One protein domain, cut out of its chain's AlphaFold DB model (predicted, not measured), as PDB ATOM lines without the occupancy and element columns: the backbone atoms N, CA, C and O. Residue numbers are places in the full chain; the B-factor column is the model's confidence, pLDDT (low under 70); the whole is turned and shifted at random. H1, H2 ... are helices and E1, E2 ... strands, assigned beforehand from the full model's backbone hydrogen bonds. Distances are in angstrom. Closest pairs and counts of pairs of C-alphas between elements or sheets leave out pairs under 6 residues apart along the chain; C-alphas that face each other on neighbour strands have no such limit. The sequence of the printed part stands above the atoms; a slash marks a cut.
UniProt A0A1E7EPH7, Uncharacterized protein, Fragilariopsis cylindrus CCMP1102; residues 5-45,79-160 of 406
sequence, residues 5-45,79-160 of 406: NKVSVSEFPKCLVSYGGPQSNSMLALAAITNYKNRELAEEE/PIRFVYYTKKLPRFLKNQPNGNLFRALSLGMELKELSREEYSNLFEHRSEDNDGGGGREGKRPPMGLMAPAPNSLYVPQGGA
ATOM      1  N   ASN A   5      -0.281  19.261   8.032       84.00
ATOM      2  CA  ASN A   5       0.417  20.551   8.040       84.00
ATOM      3  C   ASN A   5       1.908  20.435   8.389       84.00
ATOM      4  O   ASN A   5       2.702  21.255   7.937       84.00
ATOM      5  N   LYS A   6       2.281  19.429   9.186       87.56
ATOM      6  CA  LYS A   6       3.648  19.189   9.664       87.56
ATOM      7  C   LYS A   6       4.469  18.283   8.740       87.56
ATOM      8  O   LYS A   6       5.666  18.166   8.957       87.56
ATOM      9  N   VAL A   7       3.852  17.655   7.737       90.06
ATOM     10  CA  VAL A   7       4.570  16.857   6.729       90.06
ATOM     11  C   VAL A   7       5.313  17.811   5.790       90.06
ATOM     12  O   VAL A   7       4.714  18.779   5.314       90.06
ATOM     13  N   SER A   8       6.603  17.579   5.539       90.94
ATOM     14  CA  SER A   8       7.388  18.390   4.596       90.94
ATOM     15  C   SER A   8       6.832  18.259   3.178       90.94
ATOM     16  O   SER A   8       6.173  17.274   2.845       90.94
ATOM     17  N   VAL A   9       7.086  19.241   2.312       90.50
ATOM     18  CA  VAL A   9       6.552  19.205   0.942       90.50
ATOM     19  C   VAL A   9       7.125  18.046   0.111       90.50
ATOM     20  O   VAL A   9       6.427  17.498  -0.744       90.50
ATOM     21  N   SER A  10       8.354  17.611   0.408       87.62
ATOM     22  CA  SER A  10       9.010  16.467  -0.232       87.62
ATOM     23  C   SER A  10       8.378  15.120   0.139       87.62
ATOM     24  O   SER A  10       8.304  14.227  -0.706       87.62
ATOM     25  N   GLU A  11       7.870  14.985   1.367       89.88
ATOM     26  CA  GLU A  11       7.176  13.787   1.862       89.88
ATOM     27  C   GLU A  11       5.652  13.853   1.668       89.88
ATOM     28  O   GLU A  11       4.941  12.867   1.889       89.88
ATOM     29  N   PHE A  12       5.124  15.010   1.259       92.12
ATOM     30  CA  PHE A  12       3.692  15.216   1.097       92.12
ATOM     31  C   PHE A  12       3.134  14.376  -0.070       92.12
ATOM     32  O   PHE A  12       3.761  14.285  -1.133       92.12
ATOM     33  N   PRO A  13       1.937  13.768   0.070       91.81
ATOM     34  CA  PRO A  13       1.306  13.032  -1.024       91.81
ATOM     35  C   PRO A  13       1.105  13.926  -2.251       91.81
ATOM     36  O   PRO A  13       0.648  15.061  -2.138       91.81
ATOM     37  N   LYS A  14       1.375  13.398  -3.449       92.69
ATOM     38  CA  LYS A  14       1.226  14.168  -4.701       92.69
ATOM     39  C   LYS A  14      -0.233  14.471  -5.043       92.69
ATOM     40  O   LYS A  14      -0.512  15.381  -5.822       92.69
ATOM     41  N   CYS A  15      -1.169  13.734  -4.451       94.62
ATOM     42  CA  CYS A  15      -2.591  14.014  -4.561       94.62
ATOM     43  C   CYS A  15      -3.304  13.695  -3.248       94.62
ATOM     44  O   CYS A  15      -3.177  12.595  -2.717       94.62
ATOM     45  N   LEU A  16      -4.112  14.630  -2.756       95.06
ATOM     46  CA  LEU A  16      -5.141  14.338  -1.767       95.06
ATOM     47  C   LEU A  16      -6.429  13.945  -2.483       95.06
ATOM     48  O   LEU A  16      -6.797  14.540  -3.497       95.06
ATOM     49  N   VAL A  17      -7.127  12.953  -1.947       94.44
ATOM     50  CA  VAL A  17      -8.422  12.503  -2.452       94.44
ATOM     51  C   VAL A  17      -9.402  12.442  -1.294       94.44
ATOM     52  O   VAL A  17      -9.124  11.804  -0.285       94.44
ATOM     53  N   SER A  18     -10.555  13.093  -1.421       94.62
ATOM     54  CA  SER A  18     -11.615  13.017  -0.411       94.62
ATOM     55  C   SER A  18     -13.001  13.098  -1.048       94.62
ATOM     56  O   SER A  18     -13.137  13.249  -2.263       94.62
ATOM     57  N   TYR A  19     -14.044  12.951  -0.237       94.44
ATOM     58  CA  TYR A  19     -15.428  12.951  -0.690       94.44
ATOM     59  C   TYR A  19     -16.384  13.495   0.373       94.44
ATOM     60  O   TYR A  19     -16.040  13.644   1.550       94.44
ATOM     61  N   GLY A  20     -17.598  13.845  -0.050       93.62
ATOM     62  CA  GLY A  20     -18.654  14.318   0.841       93.62
ATOM     63  C   GLY A  20     -19.555  15.383   0.221       93.62
ATOM     64  O   GLY A  20     -19.690  15.518  -0.999       93.62
ATOM     65  N   GLY A  21     -20.230  16.132   1.093       93.81
ATOM     66  CA  GLY A  21     -21.158  17.187   0.691       93.81
ATOM     67  C   GLY A  21     -20.449  18.450   0.180       93.81
ATOM     68  O   GLY A  21     -19.352  18.774   0.633       93.81
ATOM     69  N   PRO A  22     -21.105  19.243  -0.685       95.25
ATOM     70  CA  PRO A  22     -20.493  20.415  -1.317       95.25
ATOM     71  C   PRO A  22     -20.197  21.570  -0.354       95.25
ATOM     72  O   PRO A  22     -19.543  22.529  -0.732       95.25
ATOM     73  N   GLN A  23     -20.687  21.525   0.885       95.12
ATOM     74  CA  GLN A  23     -20.398  22.536   1.909       95.12
ATOM     75  C   GLN A  23     -19.515  21.979   3.038       95.12
ATOM     76  O   GLN A  23     -19.499  22.523   4.135       95.12
ATOM     77  N   SER A  24     -18.785  20.887   2.789       95.69
ATOM     78  CA  SER A  24     -17.929  20.236   3.785       95.69
ATOM     79  C   SER A  24     -16.823  21.164   4.311       95.69
ATOM     80  O   SER A  24     -16.074  21.754   3.533       95.69
ATOM     81  N   ASN A  25     -16.690  21.253   5.638       95.38
ATOM     82  CA  ASN A  25     -15.581  21.960   6.295       95.38
ATOM     83  C   ASN A  25     -14.249  21.229   6.059       95.38
ATOM     84  O   ASN A  25     -13.239  21.855   5.758       95.38
ATOM     85  N   SER A  26     -14.263  19.890   6.106       94.50
ATOM     86  CA  SER A  26     -13.083  19.056   5.833       94.50
ATOM     87  C   SER A  26     -12.576  19.237   4.396       94.50
ATOM     88  O   SER A  26     -11.374  19.336   4.184       94.50
ATOM     89  N   MET A  27     -13.482  19.382   3.421       97.31
ATOM     90  CA  MET A  27     -13.123  19.708   2.034       97.31
ATOM     91  C   MET A  27     -12.368  21.037   1.950       97.31
ATOM     92  O   MET A  27     -11.314  21.106   1.322       97.31
ATOM     93  N   LEU A  28     -12.891  22.087   2.588       97.56
ATOM     94  CA  LEU A  28     -12.243  23.396   2.587       97.56
ATOM     95  C   LEU A  28     -10.874  23.349   3.281       97.56
ATOM     96  O   LEU A  28      -9.912  23.909   2.759       97.56
ATOM     97  N   ALA A  29     -10.772  22.648   4.413       96.19
ATOM     98  CA  ALA A  29      -9.512  22.471   5.124       96.19
ATOM     99  C   ALA A  29      -8.466  21.764   4.247       96.19
ATOM    100  O   ALA A  29      -7.367  22.280   4.083       96.19
ATOM    101  N   LEU A  30      -8.812  20.639   3.612       97.00
ATOM    102  CA  LEU A  30      -7.895  19.915   2.722       97.00
ATOM    103  C   LEU A  30      -7.465  20.766   1.519       97.00
ATOM    104  O   LEU A  30      -6.281  20.788   1.192       97.00
ATOM    105  N   ALA A  31      -8.383  21.532   0.917       98.19
ATOM    106  CA  ALA A  31      -8.044  22.463  -0.161       98.19
ATOM    107  C   ALA A  31      -7.044  23.538   0.295       98.19
ATOM    108  O   ALA A  31      -6.103  23.857  -0.431       98.19
ATOM    109  N   ALA A  32      -7.220  24.076   1.504       97.62
ATOM    110  CA  ALA A  32      -6.310  25.064   2.073       97.62
ATOM    111  C   ALA A  32      -4.922  24.472   2.349       97.62
ATOM    112  O   ALA A  32      -3.922  25.097   2.001       97.62
ATOM    113  N   ILE A  33      -4.855  23.255   2.900       96.81
ATOM    114  CA  ILE A  33      -3.593  22.543   3.147       96.81
ATOM    115  C   ILE A  33      -2.856  22.294   1.829       96.81
ATOM    116  O   ILE A  33      -1.678  22.621   1.720       96.81
ATOM    117  N   THR A  34      -3.541  21.778   0.806       97.38
ATOM    118  CA  THR A  34      -2.934  21.559  -0.513       97.38
ATOM    119  C   THR A  34      -2.433  22.861  -1.132       97.38
ATOM    120  O   THR A  34      -1.314  22.904  -1.639       97.38
ATOM    121  N   ASN A  35      -3.216  23.943  -1.061       97.50
ATOM    122  CA  ASN A  35      -2.783  25.246  -1.566       97.50
ATOM    123  C   ASN A  35      -1.541  25.760  -0.826       97.50
ATOM    124  O   ASN A  35      -0.622  26.258  -1.468       97.50
ATOM    125  N   TYR A  36      -1.501  25.610   0.500       96.50
ATOM    126  CA  TYR A  36      -0.352  25.981   1.323       96.50
ATOM    127  C   TYR A  36       0.901  25.185   0.934       96.50
ATOM    128  O   TYR A  36       1.934  25.787   0.654       96.50
ATOM    129  N   LYS A  37       0.796  23.857   0.791       95.56
ATOM    130  CA  LYS A  37       1.924  23.010   0.366       95.56
ATOM    131  C   LYS A  37       2.436  23.341  -1.033       95.56
ATOM    132  O   LYS A  37       3.635  23.294  -1.264       95.56
ATOM    133  N   ASN A  38       1.559  23.742  -1.950       95.56
ATOM    134  CA  ASN A  38       1.986  24.222  -3.265       95.56
ATOM    135  C   ASN A  38       2.741  25.558  -3.209       95.56
ATOM    136  O   ASN A  38       3.578  25.810  -4.072       95.56
ATOM    137  N   ARG A  39       2.470  26.416  -2.216       94.50
ATOM    138  CA  ARG A  39       3.263  27.637  -2.003       94.50
ATOM    139  C   ARG A  39       4.642  27.304  -1.446       94.50
ATOM    140  O   ARG A  39       5.610  27.807  -1.997       94.50
ATOM    141  N   GLU A  40       4.720  26.411  -0.456       93.75
ATOM    142  CA  GLU A  40       6.005  25.904   0.060       93.75
ATOM    143  C   GLU A  40       6.845  25.286  -1.073       93.75
ATOM    144  O   GLU A  40       8.017  25.612  -1.218       93.75
ATOM    145  N   LEU A  41       6.224  24.482  -1.947       92.06
ATOM    146  CA  LEU A  41       6.888  23.885  -3.112       92.06
ATOM    147  C   LEU A  41       7.500  24.945  -4.044       92.06
ATOM    148  O   LEU A  41       8.654  24.836  -4.444       92.06
ATOM    149  N   ALA A  42       6.732  25.988  -4.365       91.44
ATOM    150  CA  ALA A  42       7.182  27.066  -5.242       91.44
ATOM    151  C   ALA A  42       8.266  27.954  -4.602       91.44
ATOM    152  O   ALA A  42       9.026  28.614  -5.313       91.44
ATOM    153  N   GLU A  43       8.318  28.025  -3.270       89.44
ATOM    154  CA  GLU A  43       9.368  28.727  -2.527       89.44
ATOM    155  C   GLU A  43      10.679  27.926  -2.536       89.44
ATOM    156  O   GLU A  43      11.717  28.486  -2.893       89.44
ATOM    157  N   GLU A  44      10.627  26.613  -2.271       86.75
ATOM    158  CA  GLU A  44      11.802  25.726  -2.329       86.75
ATOM    159  C   GLU A  44      12.455  25.708  -3.725       86.75
ATOM    160  O   GLU A  44      13.684  25.731  -3.844       86.75
ATOM    161  N   GLU A  45      11.654  25.750  -4.795       83.94
ATOM    162  CA  GLU A  45      12.158  25.837  -6.173       83.94
ATOM    163  C   GLU A  45      12.934  27.136  -6.434       83.94
ATOM    164  O   GLU A  45      14.033  27.104  -6.996       83.94
ATOM    165  N   PRO A  79       2.594  20.328  -9.352       92.56
ATOM    166  CA  PRO A  79       1.851  20.784  -8.186       92.56
ATOM    167  C   PRO A  79       1.073  19.634  -7.542       92.56
ATOM    168  O   PRO A  79       0.540  18.748  -8.217       92.56
ATOM    169  N   ILE A  80       0.976  19.677  -6.217       95.62
ATOM    170  CA  ILE A  80       0.156  18.774  -5.418       95.62
ATOM    171  C   ILE A  80      -1.311  19.020  -5.760       95.62
ATOM    172  O   ILE A  80      -1.801  20.153  -5.741       95.62
ATOM    173  N   ARG A  81      -2.030  17.937  -6.044       97.19
ATOM    174  CA  ARG A  81      -3.441  17.977  -6.439       97.19
ATOM    175  C   ARG A  81      -4.359  17.708  -5.255       97.19
ATOM    176  O   ARG A  81      -3.997  16.995  -4.320       97.19
ATOM    177  N   PHE A  82      -5.581  18.226  -5.320       98.00
ATOM    178  CA  PHE A  82      -6.659  17.823  -4.420       98.00
ATOM    179  C   PHE A  82      -7.918  17.513  -5.222       98.00
ATOM    180  O   PHE A  82      -8.520  18.414  -5.800       98.00
ATOM    181  N   VAL A  83      -8.316  16.241  -5.238       97.75
ATOM    182  CA  VAL A  83      -9.511  15.755  -5.936       97.75
ATOM    183  C   VAL A  83     -10.621  15.477  -4.927       97.75
ATOM    184  O   VAL A  83     -10.443  14.698  -3.989       97.75
ATOM    185  N   TYR A  84     -11.784  16.087  -5.140       97.75
ATOM    186  CA  TYR A  84     -12.939  15.952  -4.259       97.75
ATOM    187  C   TYR A  84     -14.159  15.393  -4.985       97.75
ATOM    188  O   TYR A  84     -14.642  15.983  -5.953       97.75
ATOM    189  N   TYR A  85     -14.691  14.277  -4.488       96.75
ATOM    190  CA  TYR A  85     -15.876  13.631  -5.047       96.75
ATOM    191  C   TYR A  85     -17.150  14.041  -4.310       96.75
ATOM    192  O   TYR A  85     -17.236  14.001  -3.082       96.75
ATOM    193  N   THR A  86     -18.186  14.394  -5.064       96.38
ATOM    194  CA  THR A  86     -19.494  14.746  -4.507       96.38
ATOM    195  C   THR A  86     -20.630  14.241  -5.390       96.38
ATOM    196  O   THR A  86     -20.434  13.931  -6.565       96.38
ATOM    197  N   LYS A  87     -21.840  14.149  -4.836       95.62
ATOM    198  CA  LYS A  87     -23.053  13.876  -5.625       95.62
ATOM    199  C   LYS A  87     -23.306  15.042  -6.587       95.62
ATOM    200  O   LYS A  87     -22.930  16.172  -6.281       95.62
ATOM    201  N   LYS A  88     -23.990  14.790  -7.710       96.75
ATOM    202  CA  LYS A  88     -24.375  15.842  -8.674       96.75
ATOM    203  C   LYS A  88     -24.904  17.097  -7.977       96.75
ATOM    204  O   LYS A  88     -25.835  17.032  -7.168       96.75
ATOM    205  N   LEU A  89     -24.318  18.240  -8.320       96.44
ATOM    206  CA  LEU A  89     -24.683  19.525  -7.756       96.44
ATOM    207  C   LEU A  89     -26.013  20.015  -8.345       96.44
ATOM    208  O   LEU A  89     -26.265  19.871  -9.546       96.44
ATOM    209  N   PRO A  90     -26.856  20.682  -7.540       93.62
ATOM    210  CA  PRO A  90     -27.967  21.457  -8.073       93.62
ATOM    211  C   PRO A  90     -27.479  22.528  -9.061       93.62
ATOM    212  O   PRO A  90     -26.458  23.177  -8.822       93.62
ATOM    213  N   ARG A  91     -28.249  22.778 -10.133       94.44
ATOM    214  CA  ARG A  91     -27.885  23.738 -11.200       94.44
ATOM    215  C   ARG A  91     -27.488  25.114 -10.661       94.44
ATOM    216  O   ARG A  91     -26.506  25.682 -11.122       94.44
ATOM    217  N   PHE A  92     -28.216  25.631  -9.670       92.12
ATOM    218  CA  PHE A  92     -27.921  26.941  -9.083       92.12
ATOM    219  C   PHE A  92     -26.532  26.986  -8.427       92.12
ATOM    220  O   PHE A  92     -25.810  27.957  -8.607       92.12
ATOM    221  N   LEU A  93     -26.135  25.926  -7.713       93.12
ATOM    222  CA  LEU A  93     -24.855  25.868  -7.006       93.12
ATOM    223  C   LEU A  93     -23.694  25.617  -7.974       93.12
ATOM    224  O   LEU A  93     -22.583  26.070  -7.724       93.12
ATOM    225  N   LYS A  94     -23.958  24.928  -9.088       94.44
ATOM    226  CA  LYS A  94     -22.995  24.758 -10.178       94.44
ATOM    227  C   LYS A  94     -22.735  26.070 -10.924       94.44
ATOM    228  O   LYS A  94     -21.587  26.388 -11.203       94.44
ATOM    229  N   ASN A  95     -23.791  26.831 -11.213       94.12
ATOM    230  CA  ASN A  95     -23.688  28.111 -11.918       94.12
ATOM    231  C   ASN A  95     -23.114  29.221 -11.029       94.12
ATOM    232  O   ASN A  95     -22.404  30.094 -11.518       94.12
ATOM    233  N   GLN A  96     -23.426  29.191  -9.734       95.00
ATOM    234  CA  GLN A  96     -22.946  30.164  -8.762       95.00
ATOM    235  C   GLN A  96     -22.479  29.448  -7.485       95.00
ATOM    236  O   GLN A  96     -23.217  29.393  -6.491       95.00
ATOM    237  N   PRO A  97     -21.256  28.881  -7.496       95.50
ATOM    238  CA  PRO A  97     -20.662  28.304  -6.301       95.50
ATOM    239  C   PRO A  97     -20.629  29.329  -5.168       95.50
ATOM    240  O   PRO A  97     -20.345  30.508  -5.379       95.50
ATOM    241  N   ASN A  98     -20.897  28.882  -3.943       94.50
ATOM    242  CA  ASN A  98     -20.847  29.725  -2.750       94.50
ATOM    243  C   ASN A  98     -20.315  28.949  -1.536       94.50
ATOM    244  O   ASN A  98     -20.127  27.729  -1.594       94.50
ATOM    245  N   GLY A  99     -20.064  29.669  -0.439       94.38
ATOM    246  CA  GLY A  99     -19.601  29.088   0.821       94.38
ATOM    247  C   GLY A  99     -18.313  28.281   0.662       94.38
ATOM    248  O   GLY A  99     -17.390  28.695  -0.048       94.38
ATOM    249  N   ASN A 100     -18.269  27.111   1.296       97.06
ATOM    250  CA  ASN A 100     -17.086  26.251   1.299       97.06
ATOM    251  C   ASN A 100     -16.737  25.733  -0.100       97.06
ATOM    252  O   ASN A 100     -15.555  25.673  -0.433       97.06
ATOM    253  N   LEU A 101     -17.735  25.435  -0.946       97.88
ATOM    254  CA  LEU A 101     -17.497  25.001  -2.327       97.88
ATOM    255  C   LEU A 101     -16.698  26.041  -3.109       97.88
ATOM    256  O   LEU A 101     -15.676  25.725  -3.706       97.88
ATOM    257  N   PHE A 102     -17.166  27.290  -3.087       97.56
ATOM    258  CA  PHE A 102     -16.515  28.383  -3.805       97.56
ATOM    259  C   PHE A 102     -15.077  28.593  -3.334       97.56
ATOM    260  O   PHE A 102     -14.165  28.715  -4.152       97.56
ATOM    261  N   ARG A 103     -14.867  28.601  -2.013       98.00
ATOM    262  CA  ARG A 103     -13.538  28.783  -1.419       98.00
ATOM    263  C   ARG A 103     -12.592  27.645  -1.803       98.00
ATOM    264  O   ARG A 103     -11.476  27.919  -2.221       98.00
ATOM    265  N   ALA A 104     -13.044  26.394  -1.720       98.50
ATOM    266  CA  ALA A 104     -12.228  25.238  -2.078       98.50
ATOM    267  C   ALA A 104     -11.860  25.232  -3.573       98.50
ATOM    268  O   ALA A 104     -10.697  25.026  -3.911       98.50
ATOM    269  N   LEU A 105     -12.812  25.542  -4.463       98.44
ATOM    270  CA  LEU A 105     -12.538  25.708  -5.899       98.44
ATOM    271  C   LEU A 105     -11.515  26.824  -6.154       98.44
ATOM    272  O   LEU A 105     -10.580  26.639  -6.927       98.44
ATOM    273  N   SER A 106     -11.642  27.955  -5.452       98.19
ATOM    274  CA  SER A 106     -10.706  29.087  -5.564       98.19
ATOM    275  C   SER A 106      -9.288  28.752  -5.081       98.19
ATOM    276  O   SER A 106      -8.336  29.415  -5.477       98.19
ATOM    277  N   LEU A 107      -9.139  27.730  -4.232       98.38
ATOM    278  CA  LEU A 107      -7.851  27.225  -3.746       98.38
ATOM    279  C   LEU A 107      -7.221  26.174  -4.677       98.38
ATOM    280  O   LEU A 107      -6.112  25.716  -4.399       98.38
ATOM    281  N   GLY A 108      -7.893  25.815  -5.777       98.12
ATOM    282  CA  GLY A 108      -7.408  24.846  -6.765       98.12
ATOM    283  C   GLY A 108      -7.929  23.420  -6.575       98.12
ATOM    284  O   GLY A 108      -7.376  22.495  -7.162       98.12
ATOM    285  N   MET A 109      -8.977  23.214  -5.767       98.50
ATOM    286  CA  MET A 109      -9.620  21.901  -5.650       98.50
ATOM    287  C   MET A 109     -10.243  21.458  -6.982       98.50
ATOM    288  O   MET A 109     -11.012  22.191  -7.604       98.50
ATOM    289  N   GLU A 110     -10.009  20.203  -7.356       98.06
ATOM    290  CA  GLU A 110     -10.632  19.539  -8.497       98.06
ATOM    291  C   GLU A 110     -11.920  18.825  -8.073       98.06
ATOM    292  O   GLU A 110     -11.891  17.791  -7.404       98.06
ATOM    293  N   LEU A 111     -13.076  19.345  -8.490       97.94
ATOM    294  CA  LEU A 111     -14.367  18.731  -8.182       97.94
ATOM    295  C   LEU A 111     -14.733  17.625  -9.187       97.94
ATOM    296  O   LEU A 111     -14.699  17.837 -10.401       97.94
ATOM    297  N   LYS A 112     -15.169  16.467  -8.682       96.75
ATOM    298  CA  LYS A 112     -15.721  15.354  -9.464       96.75
ATOM    299  C   LYS A 112     -17.147  15.041  -9.009       96.75
ATOM    300  O   LYS A 112     -17.377  14.608  -7.882       96.75
ATOM    301  N   GLU A 113     -18.112  15.277  -9.893       96.88
ATOM    302  CA  GLU A 113     -19.520  14.954  -9.647       96.88
ATOM    303  C   GLU A 113     -19.813  13.499 -10.026       96.88
ATOM    304  O   GLU A 113     -19.466  13.061 -11.120       96.88
ATOM    305  N   LEU A 114     -20.509  12.782  -9.150       95.12
ATOM    306  CA  LEU A 114     -20.965  11.411  -9.361       95.12
ATOM    307  C   LEU A 114     -22.491  11.340  -9.326       95.12
ATOM    308  O   LEU A 114     -23.160  12.108  -8.619       95.12
ATOM    309  N   SER A 115     -23.065  10.398 -10.073       94.69
ATOM    310  CA  SER A 115     -24.458  10.000  -9.880       94.69
ATOM    311  C   SER A 115     -24.673   9.440  -8.468       94.69
ATOM    312  O   SER A 115     -23.734   9.100  -7.748       94.69
ATOM    313  N   ARG A 116     -25.940   9.355  -8.049       91.56
ATOM    314  CA  ARG A 116     -26.287   8.805  -6.732       91.56
ATOM    315  C   ARG A 116     -25.806   7.361  -6.582       91.56
ATOM    316  O   ARG A 116     -25.316   7.013  -5.519       91.56
ATOM    317  N   GLU A 117     -25.952   6.563  -7.632       91.56
ATOM    318  CA  GLU A 117     -25.560   5.156  -7.650       91.56
ATOM    319  C   GLU A 117     -24.039   4.996  -7.579       91.56
ATOM    320  O   GLU A 117     -23.547   4.297  -6.702       91.56
ATOM    321  N   GLU A 118     -23.283   5.722  -8.411       92.00
ATOM    322  CA  GLU A 118     -21.812   5.710  -8.368       92.00
ATOM    323  C   GLU A 118     -21.285   6.148  -7.001       92.00
ATOM    324  O   GLU A 118     -20.416   5.492  -6.429       92.00
ATOM    325  N   TYR A 119     -21.837   7.234  -6.448       91.06
ATOM    326  CA  TYR A 119     -21.453   7.711  -5.123       91.06
ATOM    327  C   TYR A 119     -21.752   6.657  -4.049       91.06
ATOM    328  O   TYR A 119     -20.912   6.406  -3.190       91.06
ATOM    329  N   SER A 120     -22.927   6.019  -4.108       87.38
ATOM    330  CA  SER A 120     -23.316   4.980  -3.151       87.38
ATOM    331  C   SER A 120     -22.391   3.762  -3.236       87.38
ATOM    332  O   SER A 120     -21.872   3.298  -2.223       87.38
ATOM    333  N   ASN A 121     -22.107   3.289  -4.450       86.38
ATOM    334  CA  ASN A 121     -21.253   2.127  -4.698       86.38
ATOM    335  C   ASN A 121     -19.798   2.355  -4.266       86.38
ATOM    336  O   ASN A 121     -19.143   1.422  -3.799       86.38
ATOM    337  N   LEU A 122     -19.291   3.581  -4.418       86.44
ATOM    338  CA  LEU A 122     -17.921   3.934  -4.046       86.44
ATOM    339  C   LEU A 122     -17.766   4.257  -2.555       86.44
ATOM    340  O   LEU A 122     -16.730   3.921  -1.982       86.44
ATOM    341  N   PHE A 123     -18.755   4.911  -1.938       84.31
ATOM    342  CA  PHE A 123     -18.583   5.543  -0.624       84.31
ATOM    343  C   PHE A 123     -19.629   5.168   0.442       84.31
ATOM    344  O   PHE A 123     -19.376   5.438   1.613       84.31
ATOM    345  N   GLU A 124     -20.782   4.574   0.095       74.69
ATOM    346  CA  GLU A 124     -21.874   4.280   1.053       74.69
ATOM    347  C   GLU A 124     -22.129   2.766   1.272       74.69
ATOM    348  O   GLU A 124     -22.496   2.374   2.376       74.69
ATOM    349  N   HIS A 125     -21.917   1.897   0.273       58.75
ATOM    350  CA  HIS A 125     -22.395   0.496   0.273       58.75
ATOM    351  C   HIS A 125     -21.444  -0.588   0.811       58.75
ATOM    352  O   HIS A 125     -21.686  -1.770   0.575       58.75
ATOM    353  N   ARG A 126     -20.372  -0.266   1.541       54.94
ATOM    354  CA  ARG A 126     -19.408  -1.297   1.983       54.94
ATOM    355  C   ARG A 126     -19.069  -1.209   3.462       54.94
ATOM    356  O   ARG A 126     -17.948  -0.893   3.832       54.94
ATOM    357  N   SER A 127     -20.075  -1.475   4.294       44.94
ATOM    358  CA  SER A 127     -19.917  -1.576   5.748       44.94
ATOM    359  C   SER A 127     -19.704  -3.000   6.273       44.94
ATOM    360  O   SER A 127     -19.509  -3.135   7.474       44.94
ATOM    361  N   GLU A 128     -19.767  -4.041   5.436       38.81
ATOM    362  CA  GLU A 128     -19.711  -5.439   5.919       38.81
ATOM    363  C   GLU A 128     -18.526  -6.239   5.366       38.81
ATOM    364  O   GLU A 128     -17.931  -7.003   6.116       38.81
ATOM    365  N   ASP A 129     -18.071  -5.953   4.144       38.06
ATOM    366  CA  ASP A 129     -16.845  -6.529   3.588       38.06
ATOM    367  C   ASP A 129     -15.890  -5.403   3.173       38.06
ATOM    368  O   ASP A 129     -16.250  -4.564   2.340       38.06
ATOM    369  N   ASN A 130     -14.658  -5.448   3.690       38.94
ATOM    370  CA  ASN A 130     -13.492  -4.581   3.444       38.94
ATOM    371  C   ASN A 130     -13.199  -3.545   4.534       38.94
ATOM    372  O   ASN A 130     -13.962  -2.605   4.746       38.94
ATOM    373  N   ASP A 131     -12.001  -3.678   5.120       41.53
ATOM    374  CA  ASP A 131     -10.968  -2.634   5.086       41.53
ATOM    375  C   ASP A 131     -11.515  -1.313   4.535       41.53
ATOM    376  O   ASP A 131     -11.510  -1.089   3.318       41.53
ATOM    377  N   GLY A 132     -12.019  -0.450   5.423       38.31
ATOM    378  CA  GLY A 132     -12.393   0.910   5.054       38.31
ATOM    379  C   GLY A 132     -11.251   1.492   4.230       38.31
ATOM    380  O   GLY A 132     -10.128   1.499   4.718       38.31
ATOM    381  N   GLY A 133     -11.524   1.847   2.966       37.44
ATOM    382  CA  GLY A 133     -10.541   2.181   1.924       37.44
ATOM    383  C   GLY A 133      -9.279   2.856   2.458       37.44
ATOM    384  O   GLY A 133      -9.210   4.077   2.579       37.44
ATOM    385  N   GLY A 134      -8.309   2.021   2.822       35.38
ATOM    386  CA  GLY A 134      -7.285   2.404   3.780       35.38
ATOM    387  C   GLY A 134      -6.567   1.186   4.340       35.38
ATOM    388  O   GLY A 134      -6.323   1.113   5.540       35.38
ATOM    389  N   GLY A 135      -6.169   0.237   3.481       37.84
ATOM    390  CA  GLY A 135      -5.079  -0.661   3.867       37.84
ATOM    391  C   GLY A 135      -3.941   0.200   4.413       37.84
ATOM    392  O   GLY A 135      -3.598   1.170   3.745       37.84
ATOM    393  N   ARG A 136      -3.475  -0.095   5.636       42.50
ATOM    394  CA  ARG A 136      -2.440   0.631   6.402       42.50
ATOM    395  C   ARG A 136      -2.278   2.108   5.971       42.50
ATOM    396  O   ARG A 136      -1.536   2.402   5.039       42.50
ATOM    397  N   GLU A 137      -2.917   3.030   6.701       52.38
ATOM    398  CA  GLU A 137      -2.654   4.489   6.653       52.38
ATOM    399  C   GLU A 137      -3.316   5.305   5.514       52.38
ATOM    400  O   GLU A 137      -2.752   6.302   5.070       52.38
ATOM    401  N   GLY A 138      -4.505   4.936   5.013       53.06
ATOM    402  CA  GLY A 138      -5.207   5.763   4.005       53.06
ATOM    403  C   GLY A 138      -4.553   5.757   2.612       53.06
ATOM    404  O   GLY A 138      -4.818   6.620   1.779       53.06
ATOM    405  N   LYS A 139      -3.686   4.773   2.340       54.34
ATOM    406  CA  LYS A 139      -2.907   4.651   1.094       54.34
ATOM    407  C   LYS A 139      -3.614   3.882  -0.026       54.34
ATOM    408  O   LYS A 139      -3.062   3.758  -1.118       54.34
ATOM    409  N   ARG A 140      -4.813   3.338   0.211       62.75
ATOM    410  CA  ARG A 140      -5.557   2.564  -0.798       62.75
ATOM    411  C   ARG A 140      -6.845   3.278  -1.209       62.75
ATOM    412  O   ARG A 140      -7.589   3.688  -0.321       62.75
ATOM    413  N   PRO A 141      -7.136   3.393  -2.519       66.06
ATOM    414  CA  PRO A 141      -8.421   3.906  -2.963       66.06
ATOM    415  C   PRO A 141      -9.567   3.017  -2.470       66.06
ATOM    416  O   PRO A 141      -9.378   1.805  -2.322       66.06
ATOM    417  N   PRO A 142     -10.778   3.577  -2.301       72.25
ATOM    418  CA  PRO A 142     -11.995   2.779  -2.258       72.25
ATOM    419  C   PRO A 142     -12.035   1.807  -3.441       72.25
ATOM    420  O   PRO A 142     -11.700   2.176  -4.567       72.25
ATOM    421  N   MET A 143     -12.437   0.559  -3.198       70.50
ATOM    422  CA  MET A 143     -12.463  -0.462  -4.246       70.50
ATOM    423  C   MET A 143     -13.346  -0.005  -5.424       70.50
ATOM    424  O   MET A 143     -14.525   0.301  -5.252       70.50
ATOM    425  N   GLY A 144     -12.769   0.034  -6.628       77.44
ATOM    426  CA  GLY A 144     -13.417   0.548  -7.841       77.44
ATOM    427  C   GLY A 144     -13.069   2.000  -8.189       77.44
ATOM    428  O   GLY A 144     -13.376   2.437  -9.294       77.44
ATOM    429  N   LEU A 145     -12.383   2.734  -7.307       81.06
ATOM    430  CA  LEU A 145     -11.817   4.040  -7.631       81.06
ATOM    431  C   LEU A 145     -10.366   3.879  -8.098       81.06
ATOM    432  O   LEU A 145      -9.512   3.396  -7.358       81.06
ATOM    433  N   MET A 146     -10.061   4.307  -9.322       82.44
ATOM    434  CA  MET A 146      -8.669   4.402  -9.768       82.44
ATOM    435  C   MET A 146      -7.982   5.598  -9.110       82.44
ATOM    436  O   MET A 146      -8.581   6.667  -8.962       82.44
ATOM    437  N   ALA A 147      -6.711   5.428  -8.741       82.62
ATOM    438  CA  ALA A 147      -5.934   6.507  -8.152       82.62
ATOM    439  C   ALA A 147      -5.766   7.671  -9.141       82.62
ATOM    440  O   ALA A 147      -5.251   7.445 -10.237       82.62
ATOM    441  N   PRO A 148      -6.147   8.915  -8.782       86.75
ATOM    442  CA  PRO A 148      -6.005  10.059  -9.685       86.75
ATOM    443  C   PRO A 148      -4.549  10.423 -10.007       86.75
ATOM    444  O   PRO A 148      -4.306  11.120 -10.994       86.75
ATOM    445  N   ALA A 149      -3.605  10.001  -9.159       85.94
ATOM    446  CA  ALA A 149      -2.162  10.141  -9.337       85.94
ATOM    447  C   ALA A 149      -1.396   9.069  -8.526       85.94
ATOM    448  O   ALA A 149      -1.936   8.545  -7.541       85.94
ATOM    449  N   PRO A 150      -0.127   8.769  -8.865       82.88
ATOM    450  CA  PRO A 150       0.766   8.022  -7.980       82.88
ATOM    451  C   PRO A 150       0.889   8.700  -6.608       82.88
ATOM    452  O   PRO A 150       0.814   9.924  -6.513       82.88
ATOM    453  N   ASN A 151       1.090   7.915  -5.545       86.31
ATOM    454  CA  ASN A 151       1.213   8.421  -4.169       86.31
ATOM    455  C   ASN A 151       0.026   9.310  -3.722       86.31
ATOM    456  O   ASN A 151       0.208  10.353  -3.090       86.31
ATOM    457  N   SER A 152      -1.198   8.921  -4.100       89.75
ATOM    458  CA  SER A 152      -2.423   9.568  -3.617       89.75
ATOM    459  C   SER A 152      -2.725   9.157  -2.173       89.75
ATOM    460  O   SER A 152      -2.709   7.965  -1.863       89.75
ATOM    461  N   LEU A 153      -3.070  10.124  -1.319       90.50
ATOM    462  CA  LEU A 153      -3.610   9.889   0.022       90.50
ATOM    463  C   LEU A 153      -5.133  10.034   0.005       90.50
ATOM    464  O   LEU A 153      -5.661  11.071  -0.406       90.50
ATOM    465  N   TYR A 154      -5.830   9.018   0.503       89.12
ATOM    466  CA  TYR A 154      -7.284   8.998   0.602       89.12
ATOM    467  C   TYR A 154      -7.705   9.391   2.011       89.12
ATOM    468  O   TYR A 154      -7.421   8.697   2.983       89.12
ATOM    469  N   VAL A 155      -8.399  10.520   2.105       90.75
ATOM    470  CA  VAL A 155      -8.948  11.043   3.351       90.75
ATOM    471  C   VAL A 155     -10.458  10.811   3.322       90.75
ATOM    472  O   VAL A 155     -11.151  11.459   2.527       90.75
ATOM    473  N   PRO A 156     -11.001   9.901   4.152       89.12
ATOM    474  CA  PRO A 156     -12.432   9.637   4.171       89.12
ATOM    475  C   PRO A 156     -13.217  10.871   4.607       89.12
ATOM    476  O   PRO A 156     -12.666  11.827   5.162       89.12
ATOM    477  N   GLN A 157     -14.529  10.845   4.365       88.88
ATOM    478  CA  GLN A 157     -15.420  11.919   4.792       88.88
ATOM    479  C   GLN A 157     -15.177  12.258   6.271       88.88
ATOM    480  O   GLN A 157     -15.119  11.375   7.124       88.88
ATOM    481  N   GLY A 158     -14.993  13.549   6.562       86.44
ATOM    482  CA  GLY A 158     -14.753  14.044   7.921       86.44
ATOM    483  C   GLY A 158     -13.403  13.655   8.535       86.44
ATOM    484  O   GLY A 158     -13.199  13.926   9.711       86.44
ATOM    485  N   GLY A 159     -12.491  13.030   7.783       87.44
ATOM    486  CA  GLY A 159     -11.232  12.521   8.331       87.44
ATOM    487  C   GLY A 159     -11.424  11.325   9.267       87.44
ATOM    488  O   GLY A 159     -10.633  11.144  10.184       87.44
ATOM    489  N   ALA A 160     -12.457  10.508   9.043       87.31
ATOM    490  CA  ALA A 160     -12.798   9.347   9.867       87.31
ATOM    491  C   ALA A 160     -11.871   8.133   9.658       87.31
ATOM    492  O   ALA A 160     -12.276   7.131   9.079       87.31
TER     493      ALA A 160
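This is residues 5 to 45 and 79 to 160 of the 406 residues of an uncharacterized protein of Fragilariopsis cylindrus CCMP1102 (UniProt A0A1E7EPH7). A twisted sheet of four parallel strands has the long helix H1 over one face, along the strands, and the short helix H4 over the opposite face. H3 packs on the first part of H1 and only grazes the sheet, H2 lies farther out, and a long stretch without named elements, residues 124 to 151, leads from H4 back to the edge strand E4. The 123 printed residues hold four named helices and four named strands, in the order E1 H1 E2 H2 H3 E3 H4 E4, and the sheet's order is E3 E2 E1 E4. The class is mixed, helices and strands; the whole is compact, with a radius of gyration of the C-alphas of 14.6 A, and flat, spanning 43 by 39 by 21 A.

In the sheet, E3 is residues 110 to 114, 13.2 A long; E2 is residues 81 to 87, 20.1 A; E1 is residues 15 to 19, 13.5 A, beginning at C-alpha 15 (-2.591, 14.014, -4.561); and E4 is residues 152 to 155, 9.7 A, ending at C-alpha 155 (-8.948, 11.043, 3.351). H1, residues 25 to 45, is 30.7 A long and ends at C-alpha 45 (12.158, 25.837, -6.173). H2 is residues 91 to 95, 6.1 A; H3 is residues 99 to 106, 10.9 A; H4 is residues 116 to 123, 10.4 A.

The sheet is only just strongly twisted, its C-alphas lying up to 4.1 A off the best plane. E2 and E1 are parallel at 15 degrees, with N 83 and O 16 at 2.9 A; E3 and E2 at 26 degrees, with N 112 and O 84 at 2.8 A; E1 and E4 at 30 degrees, with N 153 and O 15 at 2.8 A. H1 is on the sheet at a height of 9.0 A, over E2 and E1, at 7 degrees to E1 on the local plane; its closest C-alphas to E2 are those of Ala 31 and Phe 82, 6.4 A apart. H4 is on the opposite face, over E2, at a height of 8.2 A over a local plane fitted to just 6 C-alphas, and runs slantwise to the strands, at 37 degrees to E2 on the local plane. The closest C-alphas of H4 and E2 are those of Lys 87 and Arg 116, 6.1 A apart. H3 touches residues 25 to 32 of H1, closest at the C-alphas of Leu 28 and Ala 104, 5.0 A, at a shallow tilt of 23 degrees, the same way. H2 is not on the sheet, and is near H3 with 5 pairs of C-alphas within 10 A. E2, H2 H3, E3 form a strand-helix-strand unit, two parallel neighbour strands with helices between, and E3, H4, E4 a split one, with E2 and E1 between its strands; both crossovers are right-handed. In H1, H2, H3 and H4 every O i to N i+4 pair is within hydrogen-bond range.

The C-alphas farthest apart, of Glu 45 and Glu 128, are 46.3 A apart. Residues 46 to 78 are not printed, and C-alphas 45 and 79 are 11.7 A apart across the cut. The link from H4 to E4 is long, 28 residues. Mean pLDDT of the printed part is 86.0; residues 125 to 141 are under 70.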